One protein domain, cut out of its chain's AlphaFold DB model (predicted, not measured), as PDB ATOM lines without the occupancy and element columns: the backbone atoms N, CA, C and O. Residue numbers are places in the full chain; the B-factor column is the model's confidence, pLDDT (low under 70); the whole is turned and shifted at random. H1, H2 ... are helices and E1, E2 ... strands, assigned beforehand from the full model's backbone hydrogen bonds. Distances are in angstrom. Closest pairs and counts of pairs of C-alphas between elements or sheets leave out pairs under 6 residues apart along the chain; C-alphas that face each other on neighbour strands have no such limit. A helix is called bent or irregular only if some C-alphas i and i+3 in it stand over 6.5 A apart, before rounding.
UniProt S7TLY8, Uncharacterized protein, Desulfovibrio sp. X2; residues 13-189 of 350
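Overview. This is residues 13 to 189 of the 350 residues of an uncharacterized protein of Desulfovibrio sp. X2 (UniProt S7TLY8). A small three-stranded sheet, E3 E4 E5, has helix H3 over one face, and on the side away from H3 is a group of four helices, H1, H2, H4 and H5. A long, sharply bent hairpin, E1 and E2, reaches out from this body as an arm and makes the length; its tip, residues 57 to 62, stands free. The printed part has 177 residues, with five named helices and five named strands in the order H1 H2 E1 E2 E3 H3 E4 E5 H4 H5, and its class is mixed, helices and strands. The sheet E3 E4 E5 is parallel, and E1 and E2 are antiparallel. The whole is flat, 61 by 46 by 25 A, and only just compact, close to loose, with a radius of gyration of the C-alphas of 18.5 A.

Along the chain. H1, residues 13 to 24, begins at C-alpha 13 (-49.351, 2.669, -92.025), and H2 is residues 29 to 40. E1, residues 48 to 58, is 23.0 A long and bends by 92 degrees at residue 52. E2, residues 61 to 71, is 24.5 A long, begins at C-alpha 61 (-46.926, 2.549, -141.741) and bends by 83 degrees at residue 66. E3 is residues 74 to 79, H3 residues 88 to 101 at 19.9 A, E4 residues 111 to 117 and E5 residues 135 to 140. H4, residues 141 to 154, is 19.8 A long. H5, residues 166 to 181, is 22.2 A long and ends at C-alpha 181 (-48.110, 14.810, -85.270).

Arrangement. E4 is the inner strand of its sheet, with N 114 and O 76 at 2.8 A to E3 and N 137 and O 113 at 2.9 A to E5. E3, H3 and E4 form a strand-helix-strand unit, two parallel neighbour strands with a helix between, with a right-handed crossover. H3 on one face of the sheet makes two layers; its height over the sheet is 10.4 A, and it runs along the strands, at 13 degrees to E4 on the local plane. H1, H2 and H4 only graze the sheet, and H5 is not on it. H4 and H5, a helical hairpin, touch at Tyr 145 and Gln 176, whose C-alphas, the closest, are 6.3 A apart, at a shallow tilt of 26 degrees. H2 touches H4 at a steep tilt of 47 degrees, opposite ways, with the C-alphas of Leu 38 and Thr 147 closest at 6.2 A. H1 touches H5 with residues 19 to 23 alone, at a shallow tilt of 19 degrees, opposite ways; the closest C-alphas are those of Val 23 and Leu 171, 6.0 A. In the hairpin E1 and E2, N 53 and O 66 are within hydrogen-bond range at 2.8 A. E2 runs on into E3 at 18 degrees. In H1, H2, H3, H4 and H5 every O i to N i+4 pair is within hydrogen-bond range.

Size, cuts and confidence. The two C-alphas farthest apart, those of Asp 60 and Glu 189, are 61.4 A apart. The printed part has no cut. The links E4 to E5 and H4 to H5 are long. Mean pLDDT of the printed part is 80.1; residues 42 to 46, 52 to 65, 101 to 109, 154 to 162 and 187 to 189 are under 70.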
ATOM      1  N   GLU A  13     -49.944   2.674 -90.676       91.25
ATOM      2  CA  GLU A  13     -49.351   2.669 -92.025       91.25
ATOM      3  C   GLU A  13     -50.413   3.002 -93.082       91.25
ATOM      4  O   GLU A  13     -50.294   4.003 -93.782       91.25
ATOM      5  N   ASN A  14     -51.533   2.270 -93.085       88.38
ATOM      6  CA  ASN A  14     -52.648   2.521 -94.003       88.38
ATOM      7  C   ASN A  14     -53.248   3.923 -93.845       88.38
ATOM      8  O   ASN A  14     -53.675   4.524 -94.831       88.38
ATOM      9  N   PHE A  15     -53.297   4.457 -92.621       90.06
ATOM     10  CA  PHE A  15     -53.757   5.824 -92.384       90.06
ATOM     11  C   PHE A  15     -52.848   6.851 -93.071       90.06
ATOM     12  O   PHE A  15     -53.343   7.730 -93.775       90.06
ATOM     13  N   ILE A  16     -51.529   6.714 -92.928       93.19
ATOM     14  CA  ILE A  16     -50.568   7.614 -93.574       93.19
ATOM     15  C   ILE A  16     -50.615   7.472 -95.095       93.19
ATOM     16  O   ILE A  16     -50.749   8.480 -95.791       93.19
ATOM     17  N   THR A  17     -50.575   6.242 -95.614       92.81
ATOM     18  CA  THR A  17     -50.616   5.984 -97.060       92.81
ATOM     19  C   THR A  17     -51.899   6.530 -97.679       92.81
ATOM     20  O   THR A  17     -51.848   7.260 -98.664       92.81
ATOM     21  N   SER A  18     -53.060   6.252 -97.082       90.94
ATOM     22  CA  SER A  18     -54.339   6.768 -97.590       90.94
ATOM     23  C   SER A  18     -54.441   8.292 -97.508       90.94
ATOM     24  O   SER A  18     -55.018   8.904 -98.405       90.94
ATOM     25  N   SER A  19     -53.851   8.918 -96.486       93.62
ATOM     26  CA  SER A  19     -53.790  10.378 -96.370       93.62
ATOM     27  C   SER A  19     -52.940  10.989 -97.484       93.62
ATOM     28  O   SER A  19     -53.392  11.927 -98.138       93.62
ATOM     29  N   LEU A  20     -51.765  10.414 -97.767       93.94
ATOM     30  CA  LEU A  20     -50.922  10.824 -98.895       93.94
ATOM     31  C   LEU A  20     -51.666  10.666-100.227       93.94
ATOM     32  O   LEU A  20     -51.727  11.611-101.009       93.94
ATOM     33  N   MET A  21     -52.301   9.514-100.456       91.75
ATOM     34  CA  MET A  21     -53.094   9.276-101.668       91.75
ATOM     35  C   MET A  21     -54.269  10.249-101.791       91.75
ATOM     36  O   MET A  21     -54.580  10.703-102.890       91.75
ATOM     37  N   SER A  22     -54.901  10.616-100.674       90.94
ATOM     38  CA  SER A  22     -55.949  11.634-100.660       90.94
ATOM     39  C   SER A  22     -55.405  13.009-101.028       90.94
ATOM     40  O   SER A  22     -56.109  13.753-101.699       90.94
ATOM     41  N   VAL A  23     -54.192  13.378-100.612       93.50
ATOM     42  CA  VAL A  23     -53.580  14.636-101.059       93.50
ATOM     43  C   VAL A  23     -53.297  14.574-102.551       93.50
ATOM     44  O   VAL A  23     -53.822  15.406-103.284       93.50
ATOM     45  N   LEU A  24     -52.553  13.561-103.007       90.94
ATOM     46  CA  LEU A  24     -52.158  13.410-104.410       90.94
ATOM     47  C   LEU A  24     -53.369  13.373-105.350       90.94
ATOM     48  O   LEU A  24     -53.371  14.057-106.363       90.94
ATOM     49  N   GLY A  25     -54.439  12.660-104.985       88.56
ATOM     50  CA  GLY A  25     -55.671  12.593-105.777       88.56
ATOM     51  C   GLY A  25     -56.462  13.906-105.857       88.56
ATOM     52  O   GLY A  25     -57.435  13.983-106.603       88.56
ATOM     53  N   ASN A  26     -56.079  14.925-105.085       91.06
ATOM     54  CA  ASN A  26     -56.677  16.260-105.107       91.06
ATOM     55  C   ASN A  26     -55.731  17.338-105.657       91.06
ATOM     56  O   ASN A  26     -56.141  18.498-105.724       91.06
ATOM     57  N   LEU A  27     -54.505  16.972-106.039       89.75
ATOM     58  CA  LEU A  27     -53.590  17.852-106.754       89.75
ATOM     59  C   LEU A  27     -53.892  17.827-108.257       89.75
ATOM     60  O   LEU A  27     -54.363  16.826-108.803       89.75
ATOM     61  N   SER A  28     -53.593  18.925-108.945       88.25
ATOM     62  CA  SER A  28     -53.568  18.944-110.408       88.25
ATOM     63  C   SER A  28     -52.450  18.051-110.966       88.25
ATOM     64  O   SER A  28     -51.437  17.805-110.315       88.25
ATOM     65  N   LEU A  29     -52.611  17.576-112.207       84.38
ATOM     66  CA  LEU A  29     -51.633  16.689-112.860       84.38
ATOM     67  C   LEU A  29     -50.232  17.308-112.945       84.38
ATOM     68  O   LEU A  29     -49.242  16.599-112.794       84.38
ATOM     69  N   ILE A  30     -50.164  18.626-113.135       83.81
ATOM     70  CA  ILE A  30     -48.911  19.383-113.148       83.81
ATOM     71  C   ILE A  30     -48.214  19.268-111.789       83.81
ATOM     72  O   ILE A  30     -47.034  18.945-111.717       83.81
ATOM     73  N   GLN A  31     -48.960  19.442-110.699       86.88
ATOM     74  CA  GLN A  31     -48.408  19.393-109.346       86.88
ATOM     75  C   GLN A  31     -48.050  17.973-108.910       86.88
ATOM     76  O   GLN A  31     -47.070  17.785-108.197       86.88
ATOM     77  N   ILE A  32     -48.787  16.960-109.375       88.31
ATOM     78  CA  ILE A  32     -48.396  15.554-109.201       88.31
ATOM     79  C   ILE A  32     -47.064  15.288-109.912       88.31
ATOM     80  O   ILE A  32     -46.182  14.660-109.326       88.31
ATOM     81  N   ASN A  33     -46.901  15.787-111.142       85.50
ATOM     82  CA  ASN A  33     -45.648  15.658-111.882       85.50
ATOM     83  C   ASN A  33     -44.505  16.346-111.128       85.50
ATOM     84  O   ASN A  33     -43.523  15.690-110.806       85.50
ATOM     85  N   ASN A  34     -44.680  17.610-110.730       84.31
ATOM     86  CA  ASN A  34     -43.682  18.360-109.962       84.31
ATOM     87  C   ASN A  34     -43.319  17.660-108.648       84.31
ATOM     88  O   ASN A  34     -42.143  17.556-108.305       84.31
ATOM     89  N   PHE A  35     -44.317  17.139-107.928       89.00
ATOM     90  CA  PHE A  35     -44.107  16.413-106.680       89.00
ATOM     91  C   PHE A  35     -43.187  15.218-106.868       89.00
ATOM     92  O   PHE A  35     -42.195  15.094-106.152       89.00
ATOM     93  N   PHE A  36     -43.481  14.349-107.829       87.56
ATOM     94  CA  PHE A  36     -42.672  13.157-108.018       87.56
ATOM     95  C   PHE A  36     -41.352  13.429-108.749       87.56
ATOM     96  O   PHE A  36     -40.376  12.764-108.423       87.56
ATOM     97  N   SER A  37     -41.270  14.415-109.649       83.38
ATOM     98  CA  SER A  37     -39.992  14.827-110.253       83.38
ATOM     99  C   SER A  37     -39.013  15.312-109.181       83.38
ATOM    100  O   SER A  37     -37.878  14.846-109.116       83.38
ATOM    101  N   LEU A  38     -39.478  16.167-108.261       85.44
ATOM    102  CA  LEU A  38     -38.675  16.625-107.123       85.44
ATOM    103  C   LEU A  38     -38.342  15.494-106.142       85.44
ATOM    104  O   LEU A  38     -37.273  15.503-105.542       85.44
ATOM    105  N   LEU A  39     -39.265  14.554-105.928       88.69
ATOM    106  CA  LEU A  39     -39.082  13.476-104.954       88.69
ATOM    107  C   LEU A  39     -38.149  12.363-105.453       88.69
ATOM    108  O   LEU A  39     -37.472  11.732-104.646       88.69
ATOM    109  N   LEU A  40     -38.159  12.078-106.758       84.88
ATOM    110  CA  LEU A  40     -37.393  10.981-107.357       84.88
ATOM    111  C   LEU A  40     -36.018  11.410-107.882       84.88
ATOM    112  O   LEU A  40     -35.199  10.519-108.141       84.88
ATOM    113  N   GLU A  41     -35.784  12.725-107.994       73.75
ATOM    114  CA  GLU A  41     -34.565  13.331-108.549       73.75
ATOM    115  C   GLU A  41     -34.242  12.778-109.955       73.75
ATOM    116  O   GLU A  41     -33.086  12.535-110.290       73.75
ATOM    117  N   ASP A  42     -35.280  12.510-110.758       65.62
ATOM    118  CA  ASP A  42     -35.160  12.000-112.130       65.62
ATOM    119  C   ASP A  42     -35.091  13.190-113.108       65.62
ATOM    120  O   ASP A  42     -36.014  14.002-113.151       65.62
ATOM    121  N   ASP A  43     -34.038  13.252-113.931       52.53
ATOM    122  CA  ASP A  43     -33.833  14.285-114.971       52.53
ATOM    123  C   ASP A  43     -34.798  14.148-116.176       52.53
ATOM    124  O   ASP A  43     -34.834  14.995-117.067       52.53
ATOM    125  N   ASP A  44     -35.579  13.063-116.240       56.94
ATOM    126  CA  ASP A  44     -36.626  12.874-117.248       56.94
ATOM    127  C   ASP A  44     -37.939  13.520-116.764       56.94
ATOM    128  O   ASP A  44     -38.775  12.876-116.125       56.94
ATOM    129  N   ASP A  45     -38.132  14.786-117.132       55.41
ATOM    130  CA  ASP A  45     -39.103  15.754-116.588       55.41
ATOM    131  C   ASP A  45     -40.605  15.383-116.582       55.41
ATOM    132  O   ASP A  45     -41.430  16.162-116.097       55.41
ATOM    133  N   THR A  46     -41.030  14.230-117.108       64.69
ATOM    134  CA  THR A  46     -42.468  13.910-117.207       64.69
ATOM    135  C   THR A  46     -42.808  12.473-116.841       64.69
ATOM    136  O   THR A  46     -42.702  11.542-117.640       64.69
ATOM    137  N   ILE A  47     -43.336  12.309-115.629       73.62
ATOM    138  CA  ILE A  47     -44.061  11.107-115.202       73.62
ATOM    139  C   ILE A  47     -45.379  11.004-115.960       73.62
ATOM    140  O   ILE A  47     -45.835   9.907-116.272       73.62
ATOM    141  N   PHE A  48     -45.960  12.148-116.310       73.69
ATOM    142  CA  PHE A  48     -47.182  12.237-117.084       73.69
ATOM    143  C   PHE A  48     -47.001  13.185-118.273       73.69
ATOM    144  O   PHE A  48     -46.506  14.299-118.118       73.69
ATOM    145  N   SER A  49     -47.419  12.763-119.470       73.00
ATOM    146  CA  SER A  49     -47.333  13.581-120.686       73.00
ATOM    147  C   SER A  49     -48.613  13.490-121.510       73.00
ATOM    148  O   SER A  49     -49.114  12.399-121.780       73.00
ATOM    149  N   ILE A  50     -49.118  14.646-121.950       74.94
ATOM    150  CA  ILE A  50     -50.188  14.755-122.947       74.94
ATOM    151  C   ILE A  50     -49.596  15.437-124.173       74.94
ATOM    152  O   ILE A  50     -49.141  16.577-124.095       74.94
ATOM    153  N   LYS A  51     -49.616  14.748-125.314       75.12
ATOM    154  CA  LYS A  51     -49.123  15.277-126.590       75.12
ATOM    155  C   LYS A  51     -50.248  15.295-127.613       75.12
ATOM    156  O   LYS A  51     -50.960  14.307-127.776       75.12
ATOM    157  N   ASN A  52     -50.395  16.422-128.300       68.25
ATOM    158  CA  ASN A  52     -51.276  16.557-129.456       68.25
ATOM    159  C   ASN A  52     -50.505  16.107-130.706       68.25
ATOM    160  O   ASN A  52     -49.339  16.465-130.847       68.25
ATOM    161  N   GLN A  53     -51.143  15.329-131.580       63.31
ATOM    162  CA  GLN A  53     -50.580  14.782-132.821       63.31
ATOM    163  C   GLN A  53     -49.255  14.026-132.631       63.31
ATOM    164  O   GLN A  53     -48.170  14.541-132.904       63.31
ATOM    165  N   HIS A  54     -49.339  12.763-132.202       62.25
ATOM    166  CA  HIS A  54     -48.165  11.895-132.134       62.25
ATOM    167  C   HIS A  54     -48.082  11.001-133.371       62.25
ATOM    168  O   HIS A  54     -48.931  10.139-133.612       62.25
ATOM    169  N   THR A  55     -47.012  11.166-134.141       57.16
ATOM    170  CA  THR A  55     -46.622  10.233-135.197       57.16
ATOM    171  C   THR A  55     -45.772   9.115-134.609       57.16
ATOM    172  O   THR A  55     -44.656   9.355-134.149       57.16
ATOM    173  N   HIS A  56     -46.284   7.885-134.638       54.03
ATOM    174  CA  HIS A  56     -45.450   6.704-134.443       54.03
ATOM    175  C   HIS A  56     -44.743   6.405-135.768       54.03
ATOM    176  O   HIS A  56     -45.390   6.117-136.777       54.03
ATOM    177  N   ILE A  57     -43.413   6.500-135.784       52.84
ATOM    178  CA  ILE A  57     -42.601   6.027-136.907       52.84
ATOM    179  C   ILE A  57     -42.226   4.581-136.584       52.84
ATOM    180  O   ILE A  57     -41.274   4.344-135.854       52.84
ATOM    181  N   ASN A  58     -43.009   3.629-137.088       47.12
ATOM    182  CA  ASN A  58     -42.550   2.256-137.277       47.12
ATOM    183  C   ASN A  58     -42.459   2.016-138.787       47.12
ATOM    184  O   ASN A  58     -43.354   2.434-139.525       47.12
ATOM    185  N   ASP A  59     -41.376   1.366-139.212       50.06
ATOM    186  CA  ASP A  59     -40.795   1.356-140.564       50.06
ATOM    187  C   ASP A  59     -41.677   0.896-141.750       50.06
ATOM    188  O   ASP A  59     -41.155   0.787-142.848       50.06
ATOM    189  N   ASP A  60     -42.996   0.712-141.616       51.69
ATOM    190  CA  ASP A  60     -43.871   0.400-142.765       51.69
ATOM    191  C   ASP A  60     -45.306   0.976-142.712       51.69
ATOM    192  O   ASP A  60     -46.106   0.743-143.620       51.69
ATOM    193  N   ALA A  61     -45.667   1.792-141.712       56.00
ATOM    194  CA  ALA A  61     -46.926   2.549-141.741       56.00
ATOM    195  C   ALA A  61     -46.882   3.765-140.806       56.00
ATOM    196  O   ALA A  61     -46.693   3.629-139.598       56.00
ATOM    197  N   ARG A  62     -47.132   4.968-141.344       55.91
ATOM    198  CA  ARG A  62     -47.370   6.164-140.522       55.91
ATOM    199  C   ARG A  62     -48.755   6.077-139.894       55.91
ATOM    200  O   ARG A  62     -49.743   6.464-140.512       55.91
ATOM    201  N   ILE A  63     -48.813   5.591-138.661       59.47
ATOM    202  CA  ILE A  63     -50.003   5.716-137.822       59.47
ATOM    203  C   ILE A  63     -49.844   7.015-137.030       59.47
ATOM    204  O   ILE A  63     -48.931   7.159-136.213       59.47
ATOM    205  N   SER A  64     -50.701   7.986-137.333       63.94
ATOM    206  CA  SER A  64     -50.795   9.242-136.594       63.94
ATOM    207  C   SER A  64     -51.984   9.150-135.653       63.94
ATOM    208  O   SER A  64     -53.099   8.893-136.101       63.94
ATOM    209  N   PHE A  65     -51.742   9.365-134.366       66.88
ATOM    210  CA  PHE A  65     -52.803   9.532-133.380       66.88
ATOM    211  C   PHE A  65     -53.049  11.023-133.168       66.88
ATOM    212  O   PHE A  65     -52.093  11.792-133.059       66.88
ATOM    213  N   ASP A  66     -54.313  11.432-133.073       78.06
ATOM    214  CA  ASP A  66     -54.665  12.836-132.827       78.06
ATOM    215  C   ASP A  66     -54.177  13.320-131.458       78.06
ATOM    216  O   ASP A  66     -53.832  14.483-131.296       78.06
ATOM    217  N   ALA A  67     -54.080  12.424-130.476       75.06
ATOM    218  CA  ALA A  67     -53.484  12.710-129.181       75.06
ATOM    219  C   ALA A  67     -52.882  11.446-128.562       75.06
ATOM    220  O   ALA A  67     -53.272  10.321-128.881       75.06
ATOM    221  N   THR A  68     -51.944  11.630-127.640       74.31
ATOM    222  CA  THR A  68     -51.399  10.557-126.805       74.31
ATOM    223  C   THR A  68     -51.309  11.034-125.366       74.31
ATOM    224  O   THR A  68     -50.843  12.141-125.100       74.31
ATOM    225  N   ILE A  69     -51.766  10.185-124.448       75.25
ATOM    226  CA  ILE A  69     -51.629  10.367-123.006       75.25
ATOM    227  C   ILE A  69     -50.743   9.229-122.512       75.25
ATOM    228  O   ILE A  69     -51.086   8.061-122.702       75.25
ATOM    229  N   THR A  70     -49.618   9.570-121.893       75.81
ATOM    230  CA  THR A  70     -48.627   8.601-121.423       75.81
ATOM    231  C   THR A  70     -48.391   8.789-119.933       75.81
ATOM    232  O   THR A  70     -48.111   9.901-119.484       75.81
ATOM    233  N   MET A  71     -48.475   7.691-119.182       76.00
ATOM    234  CA  MET A  71     -47.973   7.592-117.813       76.00
ATOM    235  C   MET A  71     -46.678   6.786-117.852       76.00
ATOM    236  O   MET A  71     -46.662   5.682-118.398       76.00
ATOM    237  N   LYS A  72     -45.590   7.350-117.328       77.88
ATOM    238  CA  LYS A  72     -44.264   6.738-117.400       77.88
ATOM    239  C   LYS A  72     -44.141   5.567-116.443       77.88
ATOM    240  O   LYS A  72     -43.531   4.585-116.845       77.88
ATOM    241  N   TYR A  73     -44.714   5.665-115.239       78.88
ATOM    242  CA  TYR A  73     -44.553   4.655-114.199       78.88
ATOM    243  C   TYR A  73     -45.855   4.284-113.483       78.88
ATOM    244  O   TYR A  73     -46.683   5.151-113.208       78.88
ATOM    245  N   ASP A  74     -45.961   3.017-113.079       83.31
ATOM    246  CA  ASP A  74     -46.848   2.583-112.000       83.31
ATOM    247  C   ASP A  74     -46.099   2.713-110.663       83.31
ATOM    248  O   ASP A  74     -45.047   2.097-110.470       83.31
ATOM    249  N   ILE A  75     -46.615   3.534-109.744       86.00
ATOM    250  CA  ILE A  75     -45.965   3.839-108.459       86.00
ATOM    251  C   ILE A  75     -46.605   3.017-107.337       86.00
ATOM    252  O   ILE A  75     -47.784   3.186-107.022       86.00
ATOM    253  N   PHE A  76     -45.804   2.177-106.686       90.06
ATOM    254  CA  PHE A  76     -46.198   1.365-105.537       90.06
ATOM    255  C   PHE A  76     -45.577   1.929-104.259       90.06
ATOM    256  O   PHE A  76     -44.372   2.151-104.204       90.06
ATOM    257  N   LEU A  77     -46.387   2.148-103.222       92.25
ATOM    258  CA  LEU A  77     -45.929   2.669-101.932       92.25
ATOM    259  C   LEU A  77     -45.943   1.562-100.876       92.25
ATOM    260  O   LEU A  77     -47.003   1.024-100.565       92.25
ATOM    261  N   GLU A  78     -44.795   1.293-100.263       94.69
ATOM    262  CA  GLU A  78     -44.695   0.520 -99.022       94.69
ATOM    263  C   GLU A  78     -44.292   1.486 -97.904       94.69
ATOM    264  O   GLU A  78     -43.190   2.030 -97.911       94.69
ATOM    265  N   THR A  79     -45.209   1.760 -96.974       95.75
ATOM    266  CA  THR A  79     -45.030   2.784 -95.933       95.75
ATOM    267  C   THR A  79     -44.813   2.143 -94.574       95.75
ATOM    268  O   THR A  79     -45.665   1.384 -94.121       95.75
ATOM    269  N   LYS A  80     -43.737   2.520 -93.883       95.56
ATOM    270  CA  LYS A  80     -43.509   2.193 -92.471       95.56
ATOM    271  C   LYS A  80     -43.627   3.435 -91.615       95.56
ATOM    272  O   LYS A  80     -43.215   4.516 -92.019       95.56
ATOM    273  N   VAL A  81     -44.209   3.281 -90.430       93.00
ATOM    274  CA  VAL A  81     -44.327   4.363 -89.431       93.00
ATOM    275  C   VAL A  81     -43.347   4.202 -88.274       93.00
ATOM    276  O   VAL A  81     -43.072   5.165 -87.560       93.00
ATOM    277  N   ASP A  82     -42.802   2.998 -88.110       88.44
ATOM    278  CA  ASP A  82     -41.722   2.710 -87.179       88.44
ATOM    279  C   ASP A  82     -40.372   2.801 -87.903       88.44
ATOM    280  O   ASP A  82     -40.269   2.562 -89.108       88.44
ATOM    281  N   ARG A  83     -39.331   3.179 -87.156       85.06
ATOM    282  CA  ARG A  83     -37.956   3.312 -87.663       85.06
ATOM    283  C   ARG A  83     -37.251   1.961 -87.702       85.06
ATOM    284  O   ARG A  83     -37.514   1.109 -86.854       85.06
ATOM    285  N   ASN A  84     -36.305   1.812 -88.622       84.94
ATOM    286  CA  ASN A  84     -35.456   0.637 -88.809       84.94
ATOM    287  C   ASN A  84     -36.250  -0.667 -88.985       84.94
ATOM    288  O   ASN A  84     -35.775  -1.744 -88.622       84.94
ATOM    289  N   VAL A  85     -37.468  -0.576 -89.525       90.56
ATOM    290  CA  VAL A  85     -38.265  -1.757 -89.854       90.56
ATOM    291  C   VAL A  85     -37.595  -2.462 -91.021       90.56
ATOM    292  O   VAL A  85     -37.363  -1.855 -92.062       90.56
ATOM    293  N   ASP A  86     -37.279  -3.742 -90.849       90.69
ATOM    294  CA  ASP A  86     -36.834  -4.586 -91.950       90.69
ATOM    295  C   ASP A  86     -38.060  -5.088 -92.721       90.69
ATOM    296  O   ASP A  86     -38.837  -5.904 -92.224       90.69
ATOM    297  N   ALA A  87     -38.248  -4.557 -93.929       92.38
ATOM    298  CA  ALA A  87     -39.330  -4.935 -94.834       92.38
ATOM    299  C   ALA A  87     -38.835  -5.808 -96.001       92.38
ATOM    300  O   ALA A  87     -39.540  -5.944 -97.003       92.38
ATOM    301  N   SER A  88     -37.640  -6.406 -95.895       92.06
ATOM    302  CA  SER A  88     -37.010  -7.171 -96.980       92.06
ATOM    303  C   SER A  88     -37.925  -8.256 -97.544       92.06
ATOM    304  O   SER A  88     -38.080  -8.362 -98.759       92.06
ATOM    305  N   ASP A  89     -38.583  -9.034 -96.682       92.12
ATOM    306  CA  ASP A  89     -39.480 -10.114 -97.109       92.12
ATOM    307  C   ASP A  89     -40.712  -9.588 -97.857       92.12
ATOM    308  O   ASP A  89     -41.132 -10.166 -98.862       92.12
ATOM    309  N   GLN A  90     -41.280  -8.468 -97.398       92.19
ATOM    310  CA  GLN A  90     -42.441  -7.840 -98.035       92.19
ATOM    311  C   GLN A  90     -42.071  -7.299 -99.417       92.19
ATOM    312  O   GLN A  90     -42.753  -7.591-100.398       92.19
ATOM    313  N   LEU A  91     -40.945  -6.589 -99.511       93.12
ATOM    314  CA  LEU A  91     -40.456  -6.023-100.765       93.12
ATOM    315  C   LEU A  91     -40.074  -7.116-101.774       93.12
ATOM    316  O   LEU A  91     -40.474  -7.031-102.932       93.12
ATOM    317  N   ASN A  92     -39.398  -8.187-101.344       90.88
ATOM    318  CA  ASN A  92     -39.093  -9.335-102.207       90.88
ATOM    319  C   ASN A  92     -40.360 -10.031-102.728       90.88
ATOM    320  O   ASN A  92     -40.401 -10.460-103.884       90.88
ATOM    321  N   ASN A  93     -41.410 -10.127-101.907       89.19
ATOM    322  CA  ASN A  93     -42.697 -10.673-102.333       89.19
ATOM    323  C   ASN A  93     -43.347  -9.788-103.407       89.19
ATOM    324  O   ASN A  93     -43.803 -10.303-104.426       89.19
ATOM    325  N   TYR A  94     -43.328  -8.462-103.239       88.50
ATOM    326  CA  TYR A  94     -43.836  -7.542-104.261       88.50
ATOM    327  C   TYR A  94     -43.054  -7.634-105.570       88.50
ATOM    328  O   TYR A  94     -43.669  -7.748-106.625       88.50
ATOM    329  N   ILE A  95     -41.720  -7.660-105.505       87.94
ATOM    330  CA  ILE A  95     -40.853  -7.826-106.682       87.94
ATOM    331  C   ILE A  95     -41.197  -9.123-107.413       87.94
ATOM    332  O   ILE A  95     -41.381  -9.111-108.626       87.94
ATOM    333  N   SER A  96     -41.344 -10.225-106.672       85.44
ATOM    334  CA  SER A  96     -41.684 -11.530-107.249       85.44
ATOM    335  C   SER A  96     -43.033 -11.478-107.970       85.44
ATOM    336  O   SER A  96     -43.110 -11.835-109.142       85.44
ATOM    337  N   ARG A  97     -44.070 -10.927-107.330       83.69
ATOM    338  CA  ARG A  97     -45.408 -10.784-107.932       83.69
ATOM    339  C   ARG A  97     -45.404  -9.915-109.184       83.69
ATOM    340  O   ARG A  97     -45.945 -10.315-110.206       83.69
ATOM    341  N   LEU A  98     -44.756  -8.756-109.125       80.75
ATOM    342  CA  LEU A  98     -44.658  -7.852-110.268       80.75
ATOM    343  C   LEU A  98     -43.833  -8.473-111.405       80.75
ATOM    344  O   LEU A  98     -44.141  -8.271-112.577       80.75
ATOM    345  N   SER A  99     -42.809  -9.271-111.086       76.94
ATOM    346  CA  SER A  99     -42.036 -10.004-112.092       76.94
ATOM    347  C   SER A  99     -42.856 -11.107-112.775       76.94
ATOM    348  O   SER A  99     -42.758 -11.268-113.990       76.94
ATOM    349  N   GLU A 100     -43.719 -11.806-112.027       73.56
ATOM    350  CA  GLU A 100     -44.655 -12.808-112.555       73.56
ATOM    351  C   GLU A 100     -45.740 -12.164-113.434       73.56
ATOM    352  O   GLU A 100     -46.046 -12.666-114.517       73.56
ATOM    353  N   GLU A 101     -46.287 -11.017-113.020       63.41
ATOM    354  CA  GLU A 101     -47.264 -10.249-113.805       63.41
ATOM    355  C   GLU A 101     -46.655  -9.715-115.115       63.41
ATOM    356  O   GLU A 101     -47.294  -9.778-116.170       63.41
ATOM    357  N   ASN A 102     -45.382  -9.309-115.093       55.06
ATOM    358  CA  ASN A 102     -44.627  -8.879-116.277       55.06
ATOM    359  C   ASN A 102     -44.317 -10.008-117.283       55.06
ATOM    360  O   ASN A 102     -43.915  -9.727-118.419       55.06
ATOM    361  N   CYS A 103     -44.529 -11.280-116.921       50.44
ATOM    362  CA  CYS A 103     -44.484 -12.408-117.857       50.44
ATOM    363  C   CYS A 103     -45.762 -12.541-118.715       50.44
ATOM    364  O   CYS A 103     -45.778 -13.341-119.653       50.44
ATOM    365  N   SER A 104     -46.818 -11.758-118.448       48.03
ATOM    366  CA  SER A 104     -48.021 -11.699-119.292       48.03
ATOM    367  C   SER A 104     -47.864 -10.724-120.476       48.03
ATOM    368  O   SER A 104     -47.215  -9.689-120.356       48.03
ATOM    369  N   PRO A 105     -48.500 -10.981-121.638       43.75
ATOM    370  CA  PRO A 105     -48.339 -10.181-122.863       43.75
ATOM    371  C   PRO A 105     -48.889  -8.738-122.801       43.75
ATOM    372  O   PRO A 105     -48.774  -8.001-123.778       43.75
ATOM    373  N   ARG A 106     -49.464  -8.305-121.669       45.00
ATOM    374  CA  ARG A 106     -49.802  -6.902-121.369       45.00
ATOM    375  C   ARG A 106     -48.726  -6.323-120.446       45.00
ATOM    376  O   ARG A 106     -48.944  -6.182-119.251       45.00
ATOM    377  N   LYS A 107     -47.541  -6.067-121.000       51.62
ATOM    378  CA  LYS A 107     -46.384  -5.545-120.262       51.62
ATOM    379  C   LYS A 107     -46.571  -4.070-119.914       51.62
ATOM    380  O   LYS A 107     -46.672  -3.256-120.827       51.62
ATOM    381  N   ASN A 108     -46.515  -3.731-118.629       52.09
ATOM    382  CA  ASN A 108     -46.155  -2.386-118.188       52.09
ATOM    383  C   ASN A 108     -44.803  -2.500-117.470       52.09
ATOM    384  O   ASN A 108     -44.731  -2.766-116.277       52.09
ATOM    385  N   THR A 109     -43.707  -2.387-118.225       59.56
ATOM    386  CA  THR A 109     -42.326  -2.602-117.738       59.56
ATOM    387  C   THR A 109     -41.822  -1.520-116.785       59.56
ATOM    388  O   THR A 109     -40.696  -1.601-116.310       59.56
ATOM    389  N   ASN A 110     -42.633  -0.508-116.499       75.69
ATOM    390  CA  ASN A 110     -42.196   0.685-115.801       75.69
ATOM    391  C   ASN A 110     -42.869   0.769-114.425       75.69
ATOM    392  O   ASN A 110     -43.656   1.669-114.160       75.69
ATOM    393  N   ALA A 111     -42.593  -0.188-113.544       81.50
ATOM    394  CA  ALA A 111     -43.035  -0.124-112.154       81.50
ATOM    395  C   ALA A 111     -41.926   0.454-111.266       81.50
ATOM    396  O   ALA A 111     -40.755   0.086-111.406       81.50
ATOM    397  N   ILE A 112     -42.300   1.318-110.322       87.00
ATOM    398  CA  ILE A 112     -41.411   1.811-109.271       87.00
ATOM    399  C   ILE A 112     -41.998   1.511-107.896       87.00
ATOM    400  O   ILE A 112     -43.146   1.843-107.604       87.00
ATOM    401  N   ILE A 113     -41.199   0.886-107.035       91.75
ATOM    402  CA  ILE A 113     -41.537   0.668-105.629       91.75
ATOM    403  C   ILE A 113     -40.841   1.742-104.798       91.75
ATOM    404  O   ILE A 113     -39.612   1.818-104.757       91.75
ATOM    405  N   ILE A 114     -41.631   2.549-104.102       93.56
ATOM    406  CA  ILE A 114     -41.164   3.517-103.118       93.56
ATOM    407  C   ILE A 114     -41.313   2.903-101.731       93.56
ATOM    408  O   ILE A 114     -42.422   2.627-101.268       93.56
ATOM    409  N   TYR A 115     -40.183   2.730-101.055       96.38
ATOM    410  CA  TYR A 115     -40.137   2.362 -99.650       96.38
ATOM    411  C   TYR A 115     -40.036   3.629 -98.796       96.38
ATOM    412  O   TYR A 115     -38.988   4.275 -98.754       96.38
ATOM    413  N   LEU A 116     -41.149   4.000 -98.160       96.81
ATOM    414  CA  LEU A 116     -41.304   5.235 -97.395       96.81
ATOM    415  C   LEU A 116     -41.156   4.969 -95.896       96.81
ATOM    416  O   LEU A 116     -41.927   4.199 -95.323       96.81
ATOM    417  N   THR A 117     -40.202   5.640 -95.252       95.12
ATOM    418  CA  THR A 117     -39.879   5.411 -93.830       95.12
ATOM    419  C   THR A 117     -39.578   6.709 -93.070       95.12
ATOM    420  O   THR A 117     -39.259   7.729 -93.684       95.12
ATOM    421  N   PRO A 118     -39.644   6.700 -91.727       92.62
ATOM    422  CA  PRO A 118     -39.196   7.808 -90.876       92.62
ATOM    423  C   PRO A 118     -37.692   7.758 -90.561       92.62
ATOM    424  O   PRO A 118     -37.241   8.413 -89.618       92.62
ATOM    425  N   ASP A 119     -36.931   6.929 -91.279       87.19
ATOM    426  CA  ASP A 119     -35.499   6.754 -91.064       87.19
ATOM    427  C   ASP A 119     -34.709   7.952 -91.605       87.19
ATOM    428  O   ASP A 119     -35.005   8.480 -92.678       87.19
ATOM    429  N   ALA A 120     -33.665   8.354 -90.876       82.81
ATOM    430  CA  ALA A 120     -32.768   9.434 -91.288       82.81
ATOM    431  C   ALA A 120     -31.942   9.068 -92.530       82.81
ATOM    432  O   ALA A 120     -31.613   9.922 -93.351       82.81
ATOM    433  N   ASN A 121     -31.591   7.785 -92.648       84.06
ATOM    434  CA  ASN A 121     -30.736   7.243 -93.692       84.06
ATOM    435  C   ASN A 121     -31.347   5.961 -94.259       84.06
ATOM    436  O   ASN A 121     -32.000   5.210 -93.534       84.06
ATOM    437  N   CYS A 122     -31.069   5.686 -95.534       87.12
ATOM    438  CA  CYS A 122     -31.488   4.451 -96.189       87.12
ATOM    439  C   CYS A 122     -30.950   3.224 -95.425       87.12
ATOM    440  O   CYS A 122     -29.730   3.124 -95.232       87.12
ATOM    441  N   PRO A 123     -31.812   2.281 -95.000       87.94
ATOM    442  CA  PRO A 123     -31.366   1.101 -94.272       87.94
ATOM    443  C   PRO A 123     -30.380   0.244 -95.088       87.94
ATOM    444  O   PRO A 123     -30.646  -0.048 -96.255       87.94
ATOM    445  N   PRO A 124     -29.275  -0.264 -94.500       86.56
ATOM    446  CA  PRO A 124     -28.271  -1.033 -95.249       86.56
ATOM    447  C   PRO A 124     -28.801  -2.305 -95.925       86.56
ATOM    448  O   PRO A 124     -28.229  -2.762 -96.914       86.56
ATOM    449  N   TRP A 125     -29.868  -2.906 -95.387       90.56
ATOM    450  CA  TRP A 125     -30.501  -4.088 -95.976       90.56
ATOM    451  C   TRP A 125     -31.224  -3.767 -97.290       90.56
ATOM    452  O   TRP A 125     -31.295  -4.637 -98.153       90.56
ATOM    453  N   PHE A 126     -31.675  -2.523 -97.492       92.06
ATOM    454  CA  PHE A 126     -32.387  -2.102 -98.701       92.06
ATOM    455  C   PHE A 126     -31.523  -2.303 -99.953       92.06
ATOM    456  O   PHE A 126     -31.986  -2.837-100.955       92.06
ATOM    457  N   PHE A 127     -30.221  -2.008 -99.855       88.06
ATOM    458  CA  PHE A 127     -29.247  -2.222-100.934       88.06
ATOM    459  C   PHE A 127     -28.960  -3.699-101.248       88.06
ATOM    460  O   PHE A 127     -28.312  -4.001-102.248       88.06
ATOM    461  N   ARG A 128     -29.388  -4.632-100.390       89.12
ATOM    462  CA  ARG A 128     -29.186  -6.077-100.593       89.12
ATOM    463  C   ARG A 128     -30.325  -6.720-101.383       89.12
ATOM    464  O   ARG A 128     -30.185  -7.869-101.804       89.12
ATOM    465  N   ILE A 129     -31.434  -6.007-101.571       88.44
ATOM    466  CA  ILE A 129     -32.586  -6.483-102.332       88.44
ATOM    467  C   ILE A 129     -32.230  -6.504-103.817       88.44
ATOM    468  O   ILE A 129     -31.723  -5.532-104.371       88.44
ATOM    469  N   LYS A 130     -32.498  -7.634-104.475       86.06
ATOM    470  CA  LYS A 130     -32.296  -7.791-105.918       86.06
ATOM    471  C   LYS A 130     -33.610  -7.501-106.633       86.06
ATOM    472  O   LYS A 130     -34.471  -8.371-106.688       86.06
ATOM    473  N   SER A 131     -33.750  -6.297-107.179       77.81
ATOM    474  CA  SER A 131     -34.993  -5.849-107.823       77.81
ATOM    475  C   SER A 131     -35.104  -6.187-109.315       77.81
ATOM    476  O   SER A 131     -36.187  -6.084-109.883       77.81
ATOM    477  N   GLY A 132     -34.016  -6.643-109.948       80.81
ATOM    478  CA  GLY A 132     -34.006  -6.958-111.380       80.81
ATOM    479  C   GLY A 132     -34.331  -5.719-112.215       80.81
ATOM    480  O   GLY A 132     -33.684  -4.690-112.048       80.81
ATOM    481  N   ASP A 133     -35.350  -5.824-113.069       76.38
ATOM    482  CA  ASP A 133     -35.824  -4.725-113.924       76.38
ATOM    483  C   ASP A 133     -36.791  -3.764-113.202       76.38
ATOM    484  O   ASP A 133     -37.196  -2.748-113.765       76.38
ATOM    485  N   ILE A 134     -37.188  -4.067-111.961       82.94
ATOM    486  CA  ILE A 134     -38.109  -3.228-111.188       82.94
ATOM    487  C   ILE A 134     -37.314  -2.128-110.486       82.94
ATOM    488  O   ILE A 134     -36.365  -2.399-109.743       82.94
ATOM    489  N   SER A 135     -37.729  -0.877-110.692       86.25
ATOM    490  CA  SER A 135     -37.111   0.268-110.030       86.25
ATOM    491  C   SER A 135     -37.523   0.317-108.560       86.25
ATOM    492  O   SER A 135     -38.692   0.134-108.215       86.25
ATOM    493  N   MET A 136     -36.562   0.576-107.676       89.88
ATOM    494  CA  MET A 136     -36.806   0.753-106.249       89.88
ATOM    495  C   MET A 136     -36.155   2.036-105.756       89.88
ATOM    496  O   MET A 136     -34.985   2.299-106.038       89.88
ATOM    497  N   LYS A 137     -36.898   2.811-104.967       91.56
ATOM    498  CA  LYS A 137     -36.399   4.020-104.313       91.56
ATOM    499  C   LYS A 137     -36.761   3.983-102.835       91.56
ATOM    500  O   LYS A 137     -37.897   3.698-102.468       91.56
ATOM    501  N   TRP A 138     -35.786   4.276-101.987       94.88
ATOM    502  CA  TRP A 138     -36.044   4.596-100.590       94.88
ATOM    503  C   TRP A 138     -36.265   6.099-100.471       94.88
ATOM    504  O   TRP A 138     -35.492   6.878-101.029       94.88
ATOM    505  N   ILE A 139     -37.314   6.488 -99.755       95.06
ATOM    506  CA  ILE A 139     -37.677   7.881 -99.509       95.06
ATOM    507  C   ILE A 139     -37.958   8.040 -98.013       95.06
ATOM    508  O   ILE A 139     -38.625   7.201 -97.402       95.06
ATOM    509  N   SER A 140     -37.477   9.128 -97.412       94.44
ATOM    510  CA  SER A 140     -37.823   9.472 -96.032       94.44
ATOM    511  C   SER A 140     -38.997  10.451 -95.956       94.44
ATOM    512  O   SER A 140     -39.263  11.220 -96.886       94.44
ATOM    513  N   PHE A 141     -39.700  10.484 -94.821       95.00
ATOM    514  CA  PHE A 141     -40.721  11.513 -94.589       95.00
ATOM    515  C   PHE A 141     -40.147  12.937 -94.588       95.00
ATOM    516  O   PHE A 141     -40.861  13.868 -94.960       95.00
ATOM    517  N   ASP A 142     -38.870  13.125 -94.241       90.88
ATOM    518  CA  ASP A 142     -38.187  14.416 -94.375       90.88
ATOM    519  C   ASP A 142     -38.057  14.850 -95.836       90.88
ATOM    520  O   ASP A 142     -38.224  16.035 -96.125       90.88
ATOM    521  N   MET A 143     -37.798  13.916 -96.759       92.62
ATOM    522  CA  MET A 143     -37.770  14.209 -98.197       92.62
ATOM    523  C   MET A 143     -39.145  14.668 -98.675       92.62
ATOM    524  O   MET A 143     -39.249  15.755 -99.231       92.62
ATOM    525  N   ILE A 144     -40.213  13.930 -98.346       95.06
ATOM    526  CA  ILE A 144     -41.589  14.345 -98.669       95.06
ATOM    527  C   ILE A 144     -41.896  15.730 -98.094       95.06
ATOM    528  O   ILE A 144     -42.426  16.596 -98.789       95.06
ATOM    529  N   TYR A 145     -41.556  15.967 -96.827       92.50
ATOM    530  CA  TYR A 145     -41.820  17.242 -96.168       92.50
ATOM    531  C   TYR A 145     -41.095  18.408 -96.856       92.50
ATOM    532  O   TYR A 145     -41.692  19.474 -97.032       92.50
ATOM    533  N   LYS A 146     -39.836  18.204 -97.268       86.25
ATOM    534  CA  LYS A 146     -39.044  19.174 -98.040       86.25
ATOM    535  C   LYS A 146     -39.639  19.413 -99.421       86.25
ATOM    536  O   LYS A 146     -39.854  20.568 -99.761       86.25
ATOM    537  N   THR A 147     -39.978  18.358-100.162       90.50
ATOM    538  CA  THR A 147     -40.630  18.451-101.475       90.50
ATOM    539  C   THR A 147     -41.907  19.283-101.403       90.50
ATOM    540  O   THR A 147     -42.109  20.175-102.223       90.50
ATOM    541  N   ILE A 148     -42.738  19.068-100.377       92.31
ATOM    542  CA  ILE A 148     -43.951  19.868-100.167       92.31
ATOM    543  C   ILE A 148     -43.618  21.348 -99.927       92.31
ATOM    544  O   ILE A 148     -44.296  22.207-100.488       92.31
ATOM    545  N   ASN A 149     -42.599  21.667 -99.120       86.88
ATOM    546  CA  ASN A 149     -42.190  23.064 -98.927       86.88
ATOM    547  C   ASN A 149     -41.721  23.687-100.239       86.88
ATOM    548  O   ASN A 149     -42.198  24.759-100.572       86.88
ATOM    549  N   THR A 150     -40.881  22.997-101.013       84.44
ATOM    550  CA  THR A 150     -40.411  23.491-102.314       84.44
ATOM    551  C   THR A 150     -41.574  23.814-103.253       84.44
ATOM    552  O   THR A 150     -41.576  24.867-103.880       84.44
ATOM    553  N   ILE A 151     -42.589  22.947-103.312       85.75
ATOM    554  CA  ILE A 151     -43.784  23.158-104.144       85.75
ATOM    555  C   ILE A 151     -44.592  24.365-103.660       85.75
ATOM    556  O   ILE A 151     -44.994  25.194-104.469       85.75
ATOM    557  N   ILE A 152     -44.814  24.492-102.349       85.44
ATOM    558  CA  ILE A 152     -45.557  25.625-101.778       85.44
ATOM    559  C   ILE A 152     -44.778  26.933-101.953       85.44
ATOM    560  O   ILE A 152     -45.369  27.938-102.329       85.44
ATOM    561  N   ASP A 153     -43.473  26.940-101.707       78.25
ATOM    562  CA  ASP A 153     -42.637  28.142-101.761       78.25
ATOM    563  C   ASP A 153     -42.416  28.604-103.212       78.25
ATOM    564  O   ASP A 153     -42.407  29.805-103.477       78.25
ATOM    565  N   GLY A 154     -42.344  27.666-104.167       67.75
ATOM    566  CA  GLY A 154     -42.271  27.949-105.606       67.75
ATOM    567  C   GLY A 154     -43.460  28.749-106.151       67.75
ATOM    568  O   GLY A 154     -43.312  29.478-107.124       67.75
ATOM    569  N   THR A 155     -44.617  28.710-105.480       56.50
ATOM    570  CA  THR A 155     -45.788  29.526-105.857       56.50
ATOM    571  C   THR A 155     -45.657  31.019-105.564       56.50
ATOM    572  O   THR A 155     -46.527  31.789-105.966       56.50
ATOM    573  N   GLN A 156     -44.600  31.444-104.865       52.28
ATOM    574  CA  GLN A 156     -44.333  32.866-104.623       52.28
ATOM    575  C   GLN A 156     -43.589  33.546-105.781       52.28
ATOM    576  O   GLN A 156     -43.358  34.754-105.724       52.28
ATOM    577  N   ASP A 157     -43.221  32.798-106.824       52.84
ATOM    578  CA  ASP A 157     -42.575  33.335-108.017       52.84
ATOM    579  C   ASP A 157     -43.639  33.744-109.057       52.84
ATOM    580  O   ASP A 157     -44.260  32.902-109.707       52.84
ATOM    581  N   GLU A 158     -43.874  35.054-109.211       50.62
ATOM    582  CA  GLU A 158     -44.952  35.634-110.041       50.62
ATOM    583  C   GLU A 158     -44.865  35.268-111.543       50.62
ATOM    584  O   GLU A 158     -45.810  35.505-112.295       50.62
ATOM    585  N   ASN A 159     -43.749  34.681-111.990       49.31
ATOM    586  CA  ASN A 159     -43.500  34.304-113.382       49.31
ATOM    587  C   ASN A 159     -43.818  32.832-113.722       49.31
ATOM    588  O   ASN A 159     -43.660  32.444-114.881       49.31
ATOM    589  N   GLN A 160     -44.260  32.003-112.766       55.44
ATOM    590  CA  GLN A 160     -44.652  30.611-113.037       55.44
ATOM    591  C   GLN A 160     -46.162  30.479-113.295       55.44
ATOM    592  O   GLN A 160     -46.988  30.957-112.523       55.44
ATOM    593  N   MET A 161     -46.542  29.786-114.380       50.41
ATOM    594  CA  MET A 161     -47.951  29.496-114.717       50.41
ATOM    595  C   MET A 161     -48.609  28.453-113.788       50.41
ATOM    596  O   MET A 161     -49.820  28.246-113.871       50.41
ATOM    597  N   ASP A 162     -47.845  27.835-112.884       62.34
ATOM    598  CA  ASP A 162     -48.254  26.683-112.073       62.34
ATOM    599  C   ASP A 162     -48.598  27.081-110.631       62.34
ATOM    600  O   ASP A 162     -48.008  26.616-109.656       62.34
ATOM    601  N   ILE A 163     -49.581  27.969-110.491       71.75
ATOM    602  CA  ILE A 163     -50.047  28.446-109.186       71.75
ATOM    603  C   ILE A 163     -50.873  27.344-108.506       71.75
ATOM    604  O   ILE A 163     -51.887  26.896-109.047       71.75
ATOM    605  N   LEU A 164     -50.475  26.922-107.301       82.69
ATOM    606  CA  LEU A 164     -51.309  26.058-106.457       82.69
ATOM    607  C   LEU A 164     -52.584  26.797-106.048       82.69
ATOM    608  O   LEU A 164     -52.549  27.943-105.596       82.69
ATOM    609  N   SER A 165     -53.714  26.106-106.099       87.94
ATOM    610  CA  SER A 165     -54.943  26.597-105.485       87.94
ATOM    611  C   SER A 165     -54.839  26.619-103.954       87.94
ATOM    612  O   SER A 165     -54.137  25.808-103.343       87.94
ATOM    613  N   GLU A 166     -55.623  27.482-103.296       87.31
ATOM    614  CA  GLU A 166     -55.720  27.515-101.824       87.31
ATOM    615  C   GLU A 166     -56.067  26.140-101.231       87.31
ATOM    616  O   GLU A 166     -55.590  25.772-100.158       87.31
ATOM    617  N   ARG A 167     -56.872  25.351-101.956       90.19
ATOM    618  CA  ARG A 167     -57.240  23.984-101.574       90.19
ATOM    619  C   ARG A 167     -56.034  23.047-101.582       90.19
ATOM    620  O   ARG A 167     -55.881  22.272-100.640       90.19
ATOM    621  N   GLU A 168     -55.204  23.091-102.621       91.69
ATOM    622  CA  GLU A 168     -53.997  22.259-102.719       91.69
ATOM    623  C   GLU A 168     -52.996  22.634-101.622       91.69
ATOM    624  O   GLU A 168     -52.534  21.755-100.895       91.69
ATOM    625  N   ILE A 169     -52.753  23.936-101.416       90.19
ATOM    626  CA  ILE A 169     -51.898  24.439-100.328       90.19
ATOM    627  C   ILE A 169     -52.414  23.944 -98.975       90.19
ATOM    628  O   ILE A 169     -51.647  23.418 -98.166       90.19
ATOM    629  N   PHE A 170     -53.719  24.077 -98.726       91.00
ATOM    630  CA  PHE A 170     -54.328  23.624 -97.483       91.00
ATOM    631  C   PHE A 170     -54.115  22.121 -97.261       91.00
ATOM    632  O   PHE A 170     -53.679  21.728 -96.179       91.00
ATOM    633  N   LEU A 171     -54.370  21.281 -98.267       93.75
ATOM    634  CA  LEU A 171     -54.200  19.828 -98.161       93.75
ATOM    635  C   LEU A 171     -52.742  19.425 -97.916       93.75
ATOM    636  O   LEU A 171     -52.475  18.597 -97.042       93.75
ATOM    637  N   LEU A 172     -51.803  20.048 -98.628       93.62
ATOM    638  CA  LEU A 172     -50.369  19.834 -98.443       93.62
ATOM    639  C   LEU A 172     -49.928  20.206 -97.018       93.62
ATOM    640  O   LEU A 172     -49.246  19.422 -96.354       93.62
ATOM    641  N   ARG A 173     -50.390  21.351 -96.496       90.38
ATOM    642  CA  ARG A 173     -50.134  21.772 -95.108       90.38
ATOM    643  C   ARG A 173     -50.764  20.822 -94.088       90.38
ATOM    644  O   ARG A 173     -50.118  20.486 -93.099       90.38
ATOM    645  N   GLN A 174     -51.990  20.346 -94.319       90.62
ATOM    646  CA  GLN A 174     -52.627  19.364 -93.432       90.62
ATOM    647  C   GLN A 174     -51.842  18.051 -93.378       90.62
ATOM    648  O   GLN A 174     -51.704  17.457 -92.308       90.62
ATOM    649  N   PHE A 175     -51.292  17.607 -94.504       95.19
ATOM    650  CA  PHE A 175     -50.467  16.408 -94.531       95.19
ATOM    651  C   PHE A 175     -49.111  16.612 -93.851       95.19
ATOM    652  O   PHE A 175     -48.699  15.764 -93.066       95.19
ATOM    653  N   GLN A 176     -48.466  17.769 -94.025       91.56
ATOM    654  CA  GLN A 176     -47.282  18.139 -93.238       91.56
ATOM    655  C   GLN A 176     -47.556  18.096 -91.726       91.56
ATOM    656  O   GLN A 176     -46.772  17.514 -90.973       91.56
ATOM    657  N   MET A 177     -48.695  18.639 -91.281       85.81
ATOM    658  CA  MET A 177     -49.112  18.561 -89.878       85.81
ATOM    659  C   MET A 177     -49.335  17.115 -89.422       85.81
ATOM    660  O   MET A 177     -48.987  16.771 -88.294       85.81
ATOM    661  N   LEU A 178     -49.904  16.255 -90.273       90.12
ATOM    662  CA  LEU A 178     -50.069  14.832 -89.973       90.12
ATOM    663  C   LEU A 178     -48.711  14.141 -89.772       90.12
ATOM    664  O   LEU A 178     -48.525  13.480 -88.752       90.12
ATOM    665  N   ILE A 179     -47.758  14.340 -90.691       91.69
ATOM    666  CA  ILE A 179     -46.396  13.787 -90.598       91.69
ATOM    667  C   ILE A 179     -45.733  14.204 -89.275       91.69
ATOM    668  O   ILE A 179     -45.140  13.378 -88.576       91.69
ATOM    669  N   GLN A 180     -45.862  15.481 -88.902       83.44
ATOM    670  CA  GLN A 180     -45.327  16.010 -87.648       83.44
ATOM    671  C   GLN A 180     -46.002  15.393 -86.418       83.44
ATOM    672  O   GLN A 180     -45.311  14.952 -85.499       83.44
ATOM    673  N   ASN A 181     -47.335  15.330 -86.401       83.50
ATOM    674  CA  ASN A 181     -48.110  14.810 -85.270       83.50
ATOM    675  C   ASN A 181     -47.857  13.316 -85.027       83.50
ATOM    676  O   ASN A 181     -47.815  12.878 -83.877       83.50
ATOM    677  N   GLU A 182     -47.639  12.546 -86.093       85.56
ATOM    678  CA  GLU A 182     -47.277  11.127 -86.006       85.56
ATOM    679  C   GLU A 182     -45.770  10.904 -85.766       85.56
ATOM    680  O   GLU A 182     -45.322   9.765 -85.681       85.56
ATOM    681  N   ASN A 183     -44.984  11.971 -85.561       82.81
ATOM    682  CA  ASN A 183     -43.546  11.937 -85.258       82.81
ATOM    683  C   ASN A 183     -42.689  11.212 -86.310       82.81
ATOM    684  O   ASN A 183     -41.711  10.529 -85.977       82.81
ATOM    685  N   LEU A 184     -43.047  11.392 -87.581       89.50
ATOM    686  CA  LEU A 184     -42.412  10.714 -88.707       89.50
ATOM    687  C   LEU A 184     -41.167  11.440 -89.248       89.50
ATOM    688  O   LEU A 184     -40.415  10.840 -90.003       89.50
ATOM    689  N   LEU A 185     -40.921  12.696 -88.854       86.69
ATOM    690  CA  LEU A 185     -39.724  13.453 -89.254       86.69
ATOM    691  C   LEU A 185     -38.478  13.063 -88.448       86.69
ATOM    692  O   LEU A 185     -38.561  12.741 -87.258       86.69
ATOM    693  N   THR A 186     -37.316  13.194 -89.082       73.31
ATOM    694  CA  THR A 186     -35.987  13.035 -88.478       73.31
ATOM    695  C   THR A 186     -35.652  14.201 -87.550       73.31
ATOM    696  O   THR A 186     -34.999  14.007 -86.538       73.31
ATOM    697  N   SER A 187     -36.171  15.413 -87.774       57.62
ATOM    698  CA  SER A 187     -35.974  16.544 -86.840       57.62
ATOM    699  C   SER A 187     -36.611  16.342 -85.450       57.62
ATOM    700  O   SER A 187     -36.283  17.056 -84.499       57.62
ATOM    701  N   ASN A 188     -37.479  15.333 -85.302       56.47
ATOM    702  CA  ASN A 188     -37.961  14.842 -84.008       56.47
ATOM    703  C   ASN A 188     -37.019  13.811 -83.361       56.47
ATOM    704  O   ASN A 188     -37.356  13.242 -82.316       56.47
ATOM    705  N   GLU A 189     -35.849  13.551 -83.947       63.19
ATOM    706  CA  GLU A 189     -34.807  12.770 -83.307       63.19
ATOM    707  C   GLU A 189     -34.437  13.449 -82.006       63.19
ATOM    708  O   GLU A 189     -34.047  14.615 -81.944       63.19
TER     709      GLU A 189